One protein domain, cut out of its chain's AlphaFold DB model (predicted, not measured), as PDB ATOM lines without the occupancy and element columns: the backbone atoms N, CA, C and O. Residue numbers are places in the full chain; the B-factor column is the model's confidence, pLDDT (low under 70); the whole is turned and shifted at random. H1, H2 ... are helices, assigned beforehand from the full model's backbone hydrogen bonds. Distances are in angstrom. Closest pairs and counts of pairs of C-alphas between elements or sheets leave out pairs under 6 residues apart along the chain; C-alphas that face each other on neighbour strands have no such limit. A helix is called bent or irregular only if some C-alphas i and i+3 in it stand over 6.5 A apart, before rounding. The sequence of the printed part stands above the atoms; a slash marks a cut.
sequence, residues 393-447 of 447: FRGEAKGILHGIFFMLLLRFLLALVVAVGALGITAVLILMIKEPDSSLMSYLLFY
ATOM      1  N   PHE A 393      40.413  33.635  11.564       43.66
ATOM      2  CA  PHE A 393      39.929  33.129  10.271       43.66
ATOM      3  C   PHE A 393      38.700  32.218  10.413       43.66
ATOM      4  O   PHE A 393      37.784  32.265   9.592       43.66
ATOM      5  N   ARG A 394      38.650  31.389  11.463       46.88
ATOM      6  CA  ARG A 394      37.537  30.461  11.721       46.88
ATOM      7  C   ARG A 394      36.261  31.175  12.176       46.88
ATOM      8  O   ARG A 394      35.171  30.649  11.945       46.88
ATOM      9  N   GLY A 395      36.379  32.358  12.781       47.88
ATOM     10  CA  GLY A 395      35.257  33.256  13.057       47.88
ATOM     11  C   GLY A 395      34.705  33.888  11.777       47.88
ATOM     12  O   GLY A 395      33.524  33.723  11.461       47.88
ATOM     13  N   GLU A 396      35.566  34.547  11.002       51.16
ATOM     14  CA  GLU A 396      35.171  35.279   9.789       51.16
ATOM     15  C   GLU A 396      34.626  34.351   8.695       51.16
ATOM     16  O   GLU A 396      33.538  34.593   8.167       51.16
ATOM     17  N   ALA A 397      35.295  33.223   8.426       51.91
ATOM     18  CA  ALA A 397      34.828  32.230   7.457       51.91
ATOM     19  C   ALA A 397      33.440  31.668   7.813       51.91
ATOM     20  O   ALA A 397      32.634  31.384   6.925       51.91
ATOM     21  N   LYS A 398      33.119  31.548   9.110       54.00
ATOM     22  CA  LYS A 398      31.796  31.103   9.564       54.00
ATOM     23  C   LYS A 398      30.728  32.167   9.300       54.00
ATOM     24  O   LYS A 398      29.632  31.801   8.879       54.00
ATOM     25  N   GLY A 399      31.044  33.452   9.475       64.12
ATOM     26  CA  GLY A 399      30.166  34.566   9.097       64.12
ATOM     27  C   GLY A 399      29.912  34.627   7.586       64.12
ATOM     28  O   GLY A 399      28.759  34.652   7.154       64.12
ATOM     29  N   ILE A 400      30.977  34.550   6.782       67.62
ATOM     30  CA  ILE A 400      30.913  34.545   5.311       67.62
ATOM     31  C   ILE A 400      30.053  33.377   4.805       67.62
ATOM     32  O   ILE A 400      29.167  33.580   3.974       67.62
ATOM     33  N   LEU A 401      30.242  32.166   5.345       70.62
ATOM     34  CA  LEU A 401      29.469  30.989   4.941       70.62
ATOM     35  C   LEU A 401      27.968  31.123   5.258       70.62
ATOM     36  O   LEU A 401      27.143  30.718   4.441       70.62
ATOM     37  N   HIS A 402      27.598  31.736   6.390       71.50
ATOM     38  CA  HIS A 402      26.189  32.027   6.698       71.50
ATOM     39  C   HIS A 402      25.608  33.094   5.757       71.50
ATOM     40  O   HIS A 402      24.470  32.948   5.314       71.50
ATOM     41  N   GLY A 403      26.383  34.122   5.394       78.19
ATOM     42  CA  GLY A 403      25.972  35.132   4.412       78.19
ATOM     43  C   GLY A 403      25.723  34.542   3.019       78.19
ATOM     44  O   GLY A 403      24.693  34.818   2.403       78.19
ATOM     45  N   ILE A 404      26.620  33.667   2.549       82.38
ATOM     46  CA  ILE A 404      26.465  32.939   1.279       82.38
ATOM     47  C   ILE A 404      25.240  32.017   1.332       82.38
ATOM     48  O   ILE A 404      24.416  32.047   0.419       82.38
ATOM     49  N   PHE A 405      25.072  31.241   2.409       84.62
ATOM     50  CA  PHE A 405      23.913  30.360   2.575       84.62
ATOM     51  C   PHE A 405      22.590  31.142   2.583       84.62
ATOM     52  O   PHE A 405      21.648  30.752   1.896       84.62
ATOM     53  N   PHE A 406      22.529  32.279   3.282       87.44
ATOM     54  CA  PHE A 406      21.348  33.145   3.309       87.44
ATOM     55  C   PHE A 406      21.028  33.740   1.927       87.44
ATOM     56  O   PHE A 406      19.875  33.717   1.504       87.44
ATOM     57  N   MET A 407      22.039  34.204   1.182       84.81
ATOM     58  CA  MET A 407      21.864  34.697  -0.194       84.81
ATOM     59  C   MET A 407      21.373  33.608  -1.158       84.81
ATOM     60  O   MET A 407      20.507  33.871  -1.995       84.81
ATOM     61  N   LEU A 408      21.892  32.382  -1.043       87.06
ATOM     62  CA  LEU A 408      21.444  31.242  -1.850       87.06
ATOM     63  C   LEU A 408      20.013  30.821  -1.488       87.06
ATOM     64  O   LEU A 408      19.202  30.611  -2.388       87.06
ATOM     65  N   LEU A 409      19.678  30.775  -0.195       89.12
ATOM     66  CA  LEU A 409      18.327  30.484   0.289       89.12
ATOM     67  C   LEU A 409      17.317  31.540  -0.186       89.12
ATOM     68  O   LEU A 409      16.243  31.184  -0.662       89.12
ATOM     69  N   LEU A 410      17.671  32.827  -0.129       90.94
ATOM     70  CA  LEU A 410      16.823  33.919  -0.613       90.94
ATOM     71  C   LEU A 410      16.595  33.839  -2.133       90.94
ATOM     72  O   LEU A 410      15.463  33.992  -2.589       90.94
ATOM     73  N   ARG A 411      17.640  33.539  -2.921       87.00
ATOM     74  CA  ARG A 411      17.508  33.303  -4.371       87.00
ATOM     75  C   ARG A 411      16.643  32.079  -4.682       87.00
ATOM     76  O   ARG A 411      15.821  32.148  -5.592       87.00
ATOM     77  N   PHE A 412      16.791  30.992  -3.925       92.00
ATOM     78  CA  PHE A 412      15.971  29.787  -4.074       92.00
ATOM     79  C   PHE A 412      14.494  30.056  -3.753       92.00
ATOM     80  O   PHE A 412      13.626  29.686  -4.538       92.00
ATOM     81  N   LEU A 413      14.203  30.759  -2.654       90.75
ATOM     82  CA  LEU A 413      12.839  31.152  -2.286       90.75
ATOM     83  C   LEU A 413      12.204  32.074  -3.337       90.75
ATOM     84  O   LEU A 413      11.050  31.867  -3.705       90.75
ATOM     85  N   LEU A 414      12.954  33.042  -3.874       89.94
ATOM     86  CA  LEU A 414      12.463  33.917  -4.943       89.94
ATOM     87  C   LEU A 414      12.155  33.129  -6.228       89.94
ATOM     88  O   LEU A 414      11.095  33.315  -6.823       89.94
ATOM     89  N   ALA A 415      13.039  32.209  -6.628       87.75
ATOM     90  CA  ALA A 415      12.815  31.329  -7.774       87.75
ATOM     91  C   ALA A 415      11.606  30.397  -7.569       87.75
ATOM     92  O   ALA A 415      10.827  30.192  -8.499       87.75
ATOM     93  N   LEU A 416      11.406  29.884  -6.349       91.12
ATOM     94  CA  LEU A 416      10.251  29.061  -5.986       91.12
ATOM     95  C   LEU A 416       8.938  29.852  -6.079       91.12
ATOM     96  O   LEU A 416       7.976  29.351  -6.655       91.12
ATOM     97  N   VAL A 417       8.900  31.094  -5.583       89.81
ATOM     98  CA  VAL A 417       7.725  31.980  -5.705       89.81
ATOM     99  C   VAL A 417       7.394  32.263  -7.174       89.81
ATOM    100  O   VAL A 417       6.231  32.163  -7.562       89.81
ATOM    101  N   VAL A 418       8.399  32.543  -8.012       90.25
ATOM    102  CA  VAL A 418       8.199  32.743  -9.459       90.25
ATOM    103  C   VAL A 418       7.684  31.466 -10.137       90.25
ATOM    104  O   VAL A 418       6.749  31.540 -10.933       90.25
ATOM    105  N   ALA A 419       8.232  30.295  -9.801       88.44
ATOM    106  CA  ALA A 419       7.799  29.016 -10.367       88.44
ATOM    107  C   ALA A 419       6.358  28.651  -9.966       88.44
ATOM    108  O   ALA A 419       5.559  28.277 -10.824       88.44
ATOM    109  N   VAL A 420       5.997  28.807  -8.688       89.06
ATOM    110  CA  VAL A 420       4.629  28.566  -8.195       89.06
ATOM    111  C   VAL A 420       3.643  29.564  -8.808       89.06
ATOM    112  O   VAL A 420       2.569  29.155  -9.245       89.06
ATOM    113  N   GLY A 421       4.017  30.842  -8.926       86.12
ATOM    114  CA  GLY A 421       3.202  31.856  -9.599       86.12
ATOM    115  C   GLY A 421       2.960  31.537 -11.078       86.12
ATOM    116  O   GLY A 421       1.823  31.587 -11.540       86.12
ATOM    117  N   ALA A 422       4.001  31.132 -11.813       87.19
ATOM    118  CA  ALA A 422       3.882  30.724 -13.214       87.19
ATOM    119  C   ALA A 422       2.989  29.483 -13.393       87.19
ATOM    120  O   ALA A 422       2.170  29.446 -14.314       87.19
ATOM    121  N   LEU A 423       3.098  28.493 -12.499       87.44
ATOM    122  CA  LEU A 423       2.233  27.309 -12.505       87.44
ATOM    123  C   LEU A 423       0.774  27.671 -12.195       87.44
ATOM    124  O   LEU A 423      -0.118  27.205 -12.900       87.44
ATOM    125  N   GLY A 424       0.528  28.546 -11.213       84.00
ATOM    126  CA  GLY A 424      -0.815  29.028 -10.876       84.00
ATOM    127  C   GLY A 424      -1.476  29.787 -12.032       84.00
ATOM    128  O   GLY A 424      -2.594  29.461 -12.428       84.00
ATOM    129  N   ILE A 425      -0.753  30.724 -12.658       84.00
ATOM    130  CA  ILE A 425      -1.211  31.436 -13.865       84.00
ATOM    131  C   ILE A 425      -1.515  30.446 -15.002       84.00
ATOM    132  O   ILE A 425      -2.550  30.557 -15.656       84.00
ATOM    133  N   THR A 426      -0.656  29.444 -15.212       84.94
ATOM    134  CA  THR A 426      -0.872  28.402 -16.231       84.94
ATOM    135  C   THR A 426      -2.130  27.575 -15.943       84.94
ATOM    136  O   THR A 426      -2.910  27.319 -16.859       84.94
ATOM    137  N   ALA A 427      -2.382  27.209 -14.683       81.94
ATOM    138  CA  ALA A 427      -3.592  26.491 -14.287       81.94
ATOM    139  C   ALA A 427      -4.866  27.327 -14.513       81.94
ATOM    140  O   ALA A 427      -5.831  26.818 -15.083       81.94
ATOM    141  N   VAL A 428      -4.856  28.615 -14.147       80.44
ATOM    142  CA  VAL A 428      -5.984  29.533 -14.391       80.44
ATOM    143  C   VAL A 428      -6.264  29.682 -15.890       80.44
ATOM    144  O   VAL A 428      -7.416  29.583 -16.302       80.44
ATOM    145  N   LEU A 429      -5.231  29.834 -16.728       80.81
ATOM    146  CA  LEU A 429      -5.395  29.900 -18.188       80.81
ATOM    147  C   LEU A 429      -6.000  28.611 -18.770       80.81
ATOM    148  O   LEU A 429      -6.884  28.685 -19.622       80.81
ATOM    149  N   ILE A 430      -5.581  27.434 -18.290       83.06
ATOM    150  CA  ILE A 430      -6.151  26.143 -18.711       83.06
ATOM    151  C   ILE A 430      -7.633  26.031 -18.316       83.06
ATOM    152  O   ILE A 430      -8.438  25.549 -19.114       83.06
ATOM    153  N   LEU A 431      -8.014  26.502 -17.124       76.94
ATOM    154  CA  LEU A 431      -9.414  26.521 -16.685       76.94
ATOM    155  C   LEU A 431     -10.264  27.491 -17.521       76.94
ATOM    156  O   LEU A 431     -11.315  27.095 -18.017       76.94
ATOM    157  N   MET A 432      -9.778  28.712 -17.776       75.88
ATOM    158  CA  MET A 432     -10.474  29.699 -18.617       75.88
ATOM    159  C   MET A 432     -10.683  29.231 -20.068       75.88
ATOM    160  O   MET A 432     -11.686  29.584 -20.681       75.88
ATOM    161  N   ILE A 433      -9.768  28.425 -20.621       81.25
ATOM    162  CA  ILE A 433      -9.927  27.810 -21.954       81.25
ATOM    163  C   ILE A 433     -10.993  26.701 -21.943       81.25
ATOM    164  O   ILE A 433     -11.640  26.453 -22.961       81.25
ATOM    165  N   LYS A 434     -11.173  26.019 -20.809       78.62
ATOM    166  CA  LYS A 434     -12.088  24.881 -20.661       78.62
ATOM    167  C   LYS A 434     -13.527  25.306 -20.347       78.62
ATOM    168  O   LYS A 434     -14.461  24.660 -20.815       78.62
ATOM    169  N   GLU A 435     -13.700  26.365 -19.561       77.75
ATOM    170  CA  GLU A 435     -14.990  26.866 -19.065       77.75
ATOM    171  C   GLU A 435     -15.072  28.398 -19.300       77.75
ATOM    172  O   GLU A 435     -14.762  29.188 -18.399       77.75
ATOM    173  N   PRO A 436     -15.438  28.836 -20.525       71.62
ATOM    174  CA  PRO A 436     -15.285  30.227 -20.977       71.62
ATOM    175  C   PRO A 436     -16.334  31.205 -20.422       71.62
ATOM    176  O   PRO A 436     -16.091  32.410 -20.417       71.62
ATOM    177  N   ASP A 437     -17.479  30.713 -19.941       74.44
ATOM    178  CA  ASP A 437     -18.574  31.540 -19.398       74.44
ATOM    179  C   ASP A 437     -18.372  31.928 -17.913       74.44
ATOM    180  O   ASP A 437     -19.160  32.679 -17.333       74.44
ATOM    181  N   SER A 438     -17.311  31.418 -17.280       67.75
ATOM    182  CA  SER A 438     -16.993  31.620 -15.862       67.75
ATOM    183  C   SER A 438     -16.218  32.920 -15.613       67.75
ATOM    184  O   SER A 438     -15.249  33.236 -16.304       67.75
ATOM    185  N   SER A 439     -16.588  33.670 -14.567       72.12
ATOM    186  CA  SER A 439     -15.940  34.952 -14.252       72.12
ATOM    187  C   SER A 439     -14.507  34.787 -13.723       72.12
ATOM    188  O   SER A 439     -14.214  33.869 -12.958       72.12
ATOM    189  N   LEU A 440     -13.621  35.743 -14.034       64.19
ATOM    190  CA  LEU A 440     -12.233  35.760 -13.541       64.19
ATOM    191  C   LEU A 440     -12.144  35.717 -11.999       64.19
ATOM    192  O   LEU A 440     -11.247  35.090 -11.441       64.19
ATOM    193  N   MET A 441     -13.104  36.347 -11.309       65.88
ATOM    194  CA  MET A 441     -13.201  36.329  -9.843       65.88
ATOM    195  C   MET A 441     -13.534  34.939  -9.287       65.88
ATOM    196  O   MET A 441     -13.120  34.618  -8.180       65.88
ATOM    197  N   SER A 442     -14.239  34.099 -10.050       65.50
ATOM    198  CA  SER A 442     -14.555  32.722  -9.655       65.50
ATOM    199  C   SER A 442     -13.302  31.839  -9.616       65.50
ATOM    200  O   SER A 442     -13.187  30.989  -8.739       65.50
ATOM    201  N   TYR A 443     -12.345  32.073 -10.519       64.56
ATOM    202  CA  TYR A 443     -11.073  31.343 -10.556       64.56
ATOM    203  C   TYR A 443     -10.074  31.829  -9.496       64.56
ATOM    204  O   TYR A 443      -9.394  31.016  -8.876       64.56
ATOM    205  N   LEU A 444     -10.027  33.139  -9.232       64.31
ATOM    206  CA  LEU A 444      -9.154  33.752  -8.216       64.31
ATOM    207  C   LEU A 444      -9.621  33.543  -6.758       64.31
ATOM    208  O   LEU A 444      -8.990  34.055  -5.841       64.31
ATOM    209  N   LEU A 445     -10.713  32.804  -6.538       63.88
ATOM    210  CA  LEU A 445     -11.184  32.371  -5.213       63.88
ATOM    211  C   LEU A 445     -10.864  30.895  -4.906       63.88
ATOM    212  O   LEU A 445     -11.230  30.404  -3.839       63.88
ATOM    213  N   PHE A 446     -10.210  30.183  -5.830       58.16
ATOM    214  CA  PHE A 446      -9.885  28.754  -5.712       58.16
ATOM    215  C   PHE A 446      -8.375  28.482  -5.540       58.16
ATOM    216  O   PHE A 446      -7.954  27.326  -5.596       58.16
ATOM    217  N   TYR A 447      -7.567  29.536  -5.368       52.53
ATOM    218  CA  TYR A 447      -6.099  29.516  -5.341       52.53
ATOM    219  C   TYR A 447      -5.553  30.589  -4.386       52.53
ATOM    220  O   TYR A 447      -4.495  30.331  -3.772       52.53
TER     221      TYR A 447
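This is residues 393 to 447 of the 447 residues of the protein "Protein phosphatase" of Phytophthora kernoviae (UniProt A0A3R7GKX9). One long, straight helix, H1, makes nearly the whole length of a thin rod, and after its last turn the chain folds back into a small hook, residues 435 to 447, that holds the one-turn helix H2 beside the last part of H1. Much of the rod is bare helix: residues 393 to 423 of H1 stand free. The printed part has 55 residues with two named helices, H1 then H2, and no named strand; the class is all helix. The whole is extended, with a radius of gyration of the C-alphas of 20.0 A and spans of 66 by 16 by 9 A.

H1, residues 393 to 434, is the longest helix, with 42 residues, and it is not bent. H2, residues 440 to 443, is close to H1 but not clearly touching it, with 2 pairs of C-alphas within 8 A. Their closest C-alphas are those of Val 428 and Tyr 443, 6.6 A apart. The two centres are 27.1 A apart. In H1, 37 of 38 pairs of O i and N i+4 are within hydrogen-bond range, while H2 is too short for such a pair.

H1 begins with C-alpha 393 at (39.929, 33.129, 10.271) and ends with C-alpha 434 at (-12.088, 24.881, -20.661), 61.1 A from first to last C-alpha. H2 runs from C-alpha 440 at (-12.233, 35.760, -13.541) to C-alpha 443, a length of 5.5 A.

The two C-alphas farthest apart are those of Phe 393 and Asp 437, at 65.6 A. Those of Phe 393 and Tyr 447, the chain's last residue, are 48.7 A apart. The printed part has no cut, and the link from H1 to H2 is tight, with 5 residues. Residues 433 to 439 also stand free. The mean pLDDT of the printed part is 75.7; residues 393 to 400, residue 438 and residues 440 to 447 are under 70.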